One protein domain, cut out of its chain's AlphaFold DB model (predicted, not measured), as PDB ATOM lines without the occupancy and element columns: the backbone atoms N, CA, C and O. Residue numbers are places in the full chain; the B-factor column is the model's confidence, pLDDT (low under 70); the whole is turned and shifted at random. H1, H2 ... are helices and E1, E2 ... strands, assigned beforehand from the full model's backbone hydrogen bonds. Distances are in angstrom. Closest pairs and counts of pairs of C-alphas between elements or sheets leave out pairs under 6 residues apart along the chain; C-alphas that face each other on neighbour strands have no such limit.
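AT A GLANCE: This is residues 310 to 368 of the 457 residues of the protein "Penicillin-binding protein 1C" of Desulfovibrio sp (UniProt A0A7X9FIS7). A two-stranded antiparallel ribbon, E1 and E2, has short helix H1 near one end and H2 out beyond the other, where residues 346 to 352 stick out. The unnamed stretch 352 to 368 runs back toward the H1 end. The 59 printed residues run E1, H1, E2, H2, mixed in class, under half in named elements. The whole is loose, radius of gyration of the C-alphas 13.1 A, spanning 39 by 20 by 17 A.

HOW THE PARTS SIT: Start at E1, residues 310 to 315, antiparallel to E2, residues 332 to 338, at 141 degrees; N 312 and O 335, 2.8 A apart, are within hydrogen-bond range. From E1 to H1, residues 324 to 328, the closest C-alphas, His 313 and Leu 327, are 7.9 A apart. H2, residues 342 to 351, is apart from E1 and H1. Every O i to N i+4 pair is within hydrogen-bond range in H2; in H1, 0 of 1 is, against 2 of 2 O i to N i+3 pairs.

IN THESE COORDINATES: Find C-alpha 310 at (196.235, 303.900, 187.883), where E1 begins its 16.2 A; E2 covers 18.7 A, and H2, 14.4 A, ends at C-alpha 351, (204.830, 280.056, 186.862).

THE WHOLE: The printed part has no cut; pLDDT is under 70 at residues 366 to 368.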
ATOM      1  N   LYS A 310     196.096 302.767 188.801       90.62
ATOM      2  CA  LYS A 310     196.235 303.900 187.883       90.62
ATOM      3  C   LYS A 310     194.994 304.040 187.022       90.62
ATOM      4  O   LYS A 310     194.429 303.049 186.570       90.62
ATOM      5  N   GLN A 311     194.604 305.280 186.763       92.62
ATOM      6  CA  GLN A 311     193.648 305.580 185.710       92.62
ATOM      7  C   GLN A 311     194.393 305.667 184.378       92.62
ATOM      8  O   GLN A 311     195.383 306.389 184.262       92.62
ATOM      9  N   ILE A 312     193.909 304.934 183.386       90.25
ATOM     10  CA  ILE A 312     194.376 304.994 182.003       90.25
ATOM     11  C   ILE A 312     193.234 305.440 181.094       90.25
ATOM     12  O   ILE A 312     192.062 305.392 181.472       90.25
ATOM     13  N   HIS A 313     193.583 305.850 179.880       92.56
ATOM     14  CA  HIS A 313     192.623 306.054 178.806       92.56
ATOM     15  C   HIS A 313     192.622 304.842 177.883       92.56
ATOM     16  O   HIS A 313     193.681 304.328 177.516       92.56
ATOM     17  N   VAL A 314     191.431 304.409 177.492       93.12
ATOM     18  CA  VAL A 314     191.223 303.338 176.520       93.12
ATOM     19  C   VAL A 314     190.285 303.818 175.422       93.12
ATOM     20  O   VAL A 314     189.422 304.668 175.653       93.12
ATOM     21  N   ASP A 315     190.475 303.292 174.224       94.00
ATOM     22  CA  ASP A 315     189.618 303.537 173.072       94.00
ATOM     23  C   ASP A 315     188.204 303.006 173.348       94.00
ATOM     24  O   ASP A 315     188.031 301.909 173.891       94.00
ATOM     25  N   GLN A 316     187.187 303.814 173.047       93.94
ATOM     26  CA  GLN A 316     185.799 303.492 173.383       93.94
ATOM     27  C   GLN A 316     185.300 302.235 172.666       93.94
ATOM     28  O   GLN A 316     184.526 301.479 173.261       93.94
ATOM     29  N   ASP A 317     185.775 301.982 171.450       92.38
ATOM     30  CA  ASP A 317     185.276 300.900 170.606       92.38
ATOM     31  C   ASP A 317     186.082 299.613 170.810       92.38
ATOM     32  O   ASP A 317     185.521 298.531 170.986       92.38
ATOM     33  N   THR A 318     187.409 299.722 170.838       92.06
ATOM     34  CA  THR A 318     188.328 298.575 170.898       92.06
ATOM     35  C   THR A 318     188.751 298.200 172.318       92.06
ATOM     36  O   THR A 318     189.176 297.070 172.550       92.06
ATOM     37  N   GLY A 319     188.664 299.128 173.279       90.75
ATOM     38  CA  GLY A 319     189.177 298.938 174.641       90.75
ATOM     39  C   GLY A 319     190.708 298.918 174.748       90.75
ATOM     40  O   GLY A 319     191.242 298.608 175.811       90.75
ATOM     41  N   LEU A 320     191.429 299.239 173.669       90.31
ATOM     42  CA  LEU A 320     192.891 299.290 173.657       90.31
ATOM     43  C   LEU A 320     193.405 300.567 174.320       90.31
ATOM     44  O   LEU A 320     192.761 301.614 174.271       90.31
ATOM     45  N   ARG A 321     194.585 300.497 174.939       88.50
ATOM     46  CA  ARG A 321     195.147 301.619 175.695       88.50
ATOM     47  C   ARG A 321     195.577 302.752 174.762       88.50
ATOM     48  O   ARG A 321     196.347 302.537 173.827       88.50
ATOM     49  N   LEU A 322     195.136 303.965 175.081       88.25
ATOM     50  CA  LEU A 322     195.480 305.203 174.387       88.25
ATOM     51  C   LEU A 322     196.482 306.017 175.213       88.25
ATOM     52  O   LEU A 322     196.396 306.070 176.441       88.25
ATOM     53  N   ALA A 323     197.422 306.677 174.539       81.69
ATOM     54  CA  ALA A 323     198.409 307.555 175.163       81.69
ATOM     55  C   ALA A 323     198.776 308.731 174.244       81.69
ATOM     56  O   ALA A 323     198.686 308.624 173.020       81.69
ATOM     57  N   GLY A 324     199.209 309.845 174.842       79.31
ATOM     58  CA  GLY A 324     199.723 311.007 174.111       79.31
ATOM     59  C   GLY A 324     198.755 311.533 173.047       79.31
ATOM     60  O   GLY A 324     197.552 311.647 173.285       79.31
ATOM     61  N   SER A 325     199.290 311.807 171.852       78.81
ATOM     62  CA  SER A 325     198.541 312.351 170.705       78.81
ATOM     63  C   SER A 325     197.448 311.422 170.159       78.81
ATOM     64  O   SER A 325     196.623 311.844 169.350       78.81
ATOM     65  N   CYS A 326     197.393 310.153 170.579       81.06
ATOM     66  CA  CYS A 326     196.276 309.282 170.216       81.06
ATOM     67  C   CYS A 326     194.950 309.707 170.831       81.06
ATOM     68  O   CYS A 326     193.903 309.420 170.258       81.06
ATOM     69  N   LEU A 327     194.978 310.390 171.977       84.94
ATOM     70  CA  LEU A 327     193.760 310.852 172.641       84.94
ATOM     71  C   LEU A 327     192.981 311.871 171.798       84.94
ATOM     72  O   LEU A 327     191.787 312.042 172.010       84.94
ATOM     73  N   GLU A 328     193.639 312.516 170.833       85.56
ATOM     74  CA  GLU A 328     193.014 313.453 169.893       85.56
ATOM     75  C   GLU A 328     192.383 312.748 168.684       85.56
ATOM     76  O   GLU A 328     191.513 313.309 168.022       85.56
ATOM     77  N   ARG A 329     192.828 311.523 168.384       87.56
ATOM     78  CA  ARG A 329     192.431 310.754 167.194       87.56
ATOM     79  C   ARG A 329     191.379 309.689 167.486       87.56
ATOM     80  O   ARG A 329     190.689 309.254 166.570       87.56
ATOM     81  N   HIS A 330     191.252 309.297 168.748       89.19
ATOM     82  CA  HIS A 330     190.367 308.236 169.204       89.19
ATOM     83  C   HIS A 330     189.402 308.754 170.265       89.19
ATOM     84  O   HIS A 330     189.803 309.447 171.204       89.19
ATOM     85  N   ALA A 331     188.129 308.369 170.160       92.19
ATOM     86  CA  ALA A 331     187.189 308.576 171.250       92.19
ATOM     87  C   ALA A 331     187.656 307.745 172.454       92.19
ATOM     88  O   ALA A 331     187.793 306.527 172.359       92.19
ATOM     89  N   SER A 332     187.920 308.397 173.589       93.62
ATOM     90  CA  SER A 332     188.477 307.732 174.771       93.62
ATOM     91  C   SER A 332     187.474 307.646 175.920       93.62
ATOM     92  O   SER A 332     186.605 308.503 176.091       93.62
ATOM     93  N   ARG A 333     187.591 306.593 176.728       94.88
ATOM     94  CA  ARG A 333     187.013 306.509 178.075       94.88
ATOM     95  C   ARG A 333     188.122 306.226 179.078       94.88
ATOM     96  O   ARG A 333     189.179 305.717 178.709       94.88
ATOM     97  N   THR A 334     187.898 306.564 180.341       94.38
ATOM     98  CA  THR A 334     188.849 306.241 181.405       94.38
ATOM     99  C   THR A 334     188.535 304.887 182.022       94.38
ATOM    100  O   THR A 334     187.373 304.508 182.172       94.38
ATOM    101  N   GLU A 335     189.582 304.162 182.393       93.69
ATOM    102  CA  GLU A 335     189.492 302.876 183.076       93.69
ATOM    103  C   GLU A 335     190.544 302.819 184.187       93.69
ATOM    104  O   GLU A 335     191.637 303.367 184.044       93.69
ATOM    105  N   ILE A 336     190.207 302.199 185.319       93.50
ATOM    106  CA  ILE A 336     191.159 301.978 186.410       93.50
ATOM    107  C   ILE A 336     191.783 300.602 186.214       93.50
ATOM    108  O   ILE A 336     191.078 299.597 186.179       93.50
ATOM    109  N   VAL A 337     193.108 300.561 186.129       91.94
ATOM    110  CA  VAL A 337     193.881 299.327 185.992       91.94
ATOM    111  C   VAL A 337     194.812 299.125 187.177       91.94
ATOM    112  O   VAL A 337     195.199 300.071 187.872       91.94
ATOM    113  N   THR A 338     195.180 297.864 187.387       92.06
ATOM    114  CA  THR A 338     196.190 297.466 188.370       92.06
ATOM    115  C   THR A 338     197.477 297.085 187.646       92.06
ATOM    116  O   THR A 338     197.491 296.166 186.831       92.06
ATOM    117  N   GLU A 339     198.562 297.791 187.949       88.62
ATOM    118  CA  GLU A 339     199.900 297.578 187.403       88.62
ATOM    119  C   GLU A 339     200.857 297.131 188.511       88.62
ATOM    120  O   GLU A 339     201.278 297.929 189.348       88.62
ATOM    121  N   TYR A 340     201.211 295.846 188.535       89.00
ATOM    122  CA  TYR A 340     202.175 295.314 189.503       89.00
ATOM    123  C   TYR A 340     203.631 295.513 189.052       89.00
ATOM    124  O   TYR A 340     203.881 295.674 187.855       89.00
ATOM    125  N   PRO A 341     204.609 295.431 189.981       84.94
ATOM    126  CA  PRO A 341     206.030 295.492 189.640       84.94
ATOM    127  C   PRO A 341     206.425 294.503 188.540       84.94
ATOM    128  O   PRO A 341     205.935 293.367 188.504       84.94
ATOM    129  N   ALA A 342     207.349 294.922 187.676       79.56
ATOM    130  CA  ALA A 342     207.777 294.157 186.508       79.56
ATOM    131  C   ALA A 342     208.273 292.751 186.862       79.56
ATOM    132  O   ALA A 342     207.843 291.757 186.277       79.56
ATOM    133  N   GLU A 343     209.135 292.667 187.877       81.12
ATOM    134  CA  GLU A 343     209.724 291.411 188.346       81.12
ATOM    135  C   GLU A 343     208.680 290.425 188.887       81.12
ATOM    136  O   GLU A 343     208.790 289.216 188.682       81.12
ATOM    137  N   LEU A 344     207.618 290.933 189.516       85.44
ATOM    138  CA  LEU A 344     206.526 290.105 190.012       85.44
ATOM    139  C   LEU A 344     205.668 289.573 188.857       85.44
ATOM    140  O   LEU A 344     205.351 288.385 188.833       85.44
ATOM    141  N   CYS A 345     205.344 290.430 187.882       86.31
ATOM    142  CA  CYS A 345     204.633 290.029 186.668       86.31
ATOM    143  C   CYS A 345     205.410 288.957 185.892       86.31
ATOM    144  O   CYS A 345     204.832 287.951 185.482       86.31
ATOM    145  N   ALA A 346     206.720 289.147 185.712       78.44
ATOM    146  CA  ALA A 346     207.591 288.189 185.037       78.44
ATOM    147  C   ALA A 346     207.592 286.826 185.748       78.44
ATOM    148  O   ALA A 346     207.408 285.787 185.109       78.44
ATOM    149  N   TRP A 347     207.702 286.824 187.080       83.38
ATOM    150  CA  TRP A 347     207.634 285.595 187.863       83.38
ATOM    151  C   TRP A 347     206.272 284.894 187.749       83.38
ATOM    152  O   TRP A 347     206.228 283.682 187.517       83.38
ATOM    153  N   TRP A 348     205.161 285.630 187.835       87.31
ATOM    154  CA  TRP A 348     203.824 285.062 187.648       87.31
ATOM    155  C   TRP A 348     203.632 284.447 186.259       87.31
ATOM    156  O   TRP A 348     203.172 283.311 186.172       87.31
ATOM    157  N   ARG A 349     204.081 285.116 185.183       84.88
ATOM    158  CA  ARG A 349     204.074 284.529 183.828       84.88
ATOM    159  C   ARG A 349     204.861 283.223 183.778       84.88
ATOM    160  O   ARG A 349     204.343 282.221 183.299       84.88
ATOM    161  N   SER A 350     206.077 283.215 184.331       80.31
ATOM    162  CA  SER A 350     206.957 282.035 184.321       80.31
ATOM    163  C   SER A 350     206.389 280.830 185.085       80.31
ATOM    164  O   SER A 350     206.784 279.693 184.836       80.31
ATOM    165  N   THR A 351     205.462 281.076 186.013       82.50
ATOM    166  CA  THR A 351     204.830 280.056 186.862       82.50
ATOM    167  C   THR A 351     203.388 279.746 186.456       82.50
ATOM    168  O   THR A 351     202.749 278.911 187.091       82.50
ATOM    169  N   GLY A 352     202.868 280.390 185.404       83.75
ATOM    170  CA  GLY A 352     201.483 280.225 184.959       83.75
ATOM    171  C   GLY A 352     200.440 280.822 185.910       83.75
ATOM    172  O   GLY A 352     199.263 280.478 185.817       83.75
ATOM    173  N   ILE A 353     200.842 281.704 186.831       85.62
ATOM    174  CA  ILE A 353     199.915 282.426 187.707       85.62
ATOM    175  C   ILE A 353     199.278 283.555 186.893       85.62
ATOM    176  O   ILE A 353     199.971 284.430 186.380       85.62
ATOM    177  N   ALA A 354     197.951 283.540 186.775       88.56
ATOM    178  CA  ALA A 354     197.213 284.608 186.112       88.56
ATOM    179  C   ALA A 354     197.219 285.890 186.961       88.56
ATOM    180  O   ALA A 354     197.077 285.841 188.183       88.56
ATOM    181  N   PHE A 355     197.345 287.044 186.309       86.62
ATOM    182  CA  PHE A 355     197.282 288.355 186.949       86.62
ATOM    183  C   PHE A 355     196.631 289.375 186.015       86.62
ATOM    184  O   PHE A 355     196.701 289.247 184.790       86.62
ATOM    185  N   ALA A 356     196.006 290.397 186.599       83.69
ATOM    186  CA  ALA A 356     195.472 291.516 185.838       83.69
ATOM    187  C   ALA A 356     196.620 292.267 185.151       83.69
ATOM    188  O   ALA A 356     197.608 292.625 185.790       83.69
ATOM    189  N   SER A 357     196.487 292.487 183.846       80.50
ATOM    190  CA  SER A 357     197.395 293.318 183.059       80.50
ATOM    191  C   SER A 357     196.585 294.421 182.385       80.50
ATOM    192  O   SER A 357     195.463 294.146 181.952       80.50
ATOM    193  N   PRO A 358     197.127 295.644 182.263       83.19
ATOM    194  CA  PRO A 358     196.493 296.680 181.461       83.19
ATOM    195  C   PRO A 358     196.271 296.210 180.016       83.19
ATOM    196  O   PRO A 358     197.085 295.426 179.510       83.19
ATOM    197  N   PRO A 359     195.234 296.723 179.328       86.62
ATOM    198  CA  PRO A 359     195.061 296.501 177.900       86.62
ATOM    199  C   PRO A 359     196.326 296.881 177.112       86.62
ATOM    200  O   PRO A 359     197.015 297.846 177.474       86.62
ATOM    201  N   PRO A 360     196.651 296.149 176.030       83.69
ATOM    202  CA  PRO A 360     197.779 296.500 175.179       83.69
ATOM    203  C   PRO A 360     197.563 297.879 174.525       83.69
ATOM    204  O   PRO A 360     196.419 298.326 174.387       83.69
ATOM    205  N   PRO A 361     198.647 298.581 174.145       82.19
ATOM    206  CA  PRO A 361     198.538 299.855 173.439       82.19
ATOM    207  C   PRO A 361     197.813 299.686 172.099       82.19
ATOM    208  O   PRO A 361     197.972 298.670 171.420       82.19
ATOM    209  N   HIS A 362     197.030 300.694 171.713       85.75
ATOM    210  CA  HIS A 362     196.411 300.749 170.393       85.75
ATOM    211  C   HIS A 362     197.507 300.794 169.301       85.75
ATOM    212  O   HIS A 362     198.478 301.534 169.477       85.75
ATOM    213  N   PRO A 363     197.395 300.045 168.182       82.00
ATOM    214  CA  PRO A 363     198.425 299.987 167.135       82.00
ATOM    215  C   PRO A 363     198.836 301.353 166.566       82.00
ATOM    216  O   PRO A 363     200.005 301.567 166.263       82.00
ATOM    217  N   ASP A 364     197.887 302.289 166.481       79.25
ATOM    218  CA  ASP A 364     198.129 303.659 165.997       79.25
ATOM    219  C   ASP A 364     198.878 304.546 167.012       79.25
ATOM    220  O   ASP A 364     199.302 305.662 166.692       79.25
ATOM    221  N   CYS A 365     199.077 304.046 168.237       71.31
ATOM    222  CA  CYS A 365     199.810 304.697 169.317       71.31
ATOM    223  C   CYS A 365     201.248 304.202 169.382       71.31
ATOM    224  O   CYS A 365     201.671 303.559 170.340       71.31
ATOM    225  N   ALA A 366     202.010 304.540 168.344       56.34
ATOM    226  CA  ALA A 366     203.450 304.332 168.289       56.34
ATOM    227  C   ALA A 366     204.203 305.481 168.990       56.34
ATOM    228  O   ALA A 366     204.909 306.249 168.345       56.34
ATOM    229  N   GLU A 367     204.055 305.624 170.307       56.78
ATOM    230  CA  GLU A 367     204.979 306.419 171.132       56.78
ATOM    231  C   GLU A 367     205.312 305.685 172.437       56.78
ATOM    232  O   GLU A 367     204.519 304.883 172.933       56.78
ATOM    233  N   VAL A 368     206.523 305.955 172.948       53.12
ATOM    234  CA  VAL A 368     207.197 305.285 174.074       53.12
ATOM    235  C   VAL A 368     206.219 305.017 175.214       53.12
ATOM    236  O   VAL A 368     205.744 305.943 175.875       53.12
TER     237      VAL A 368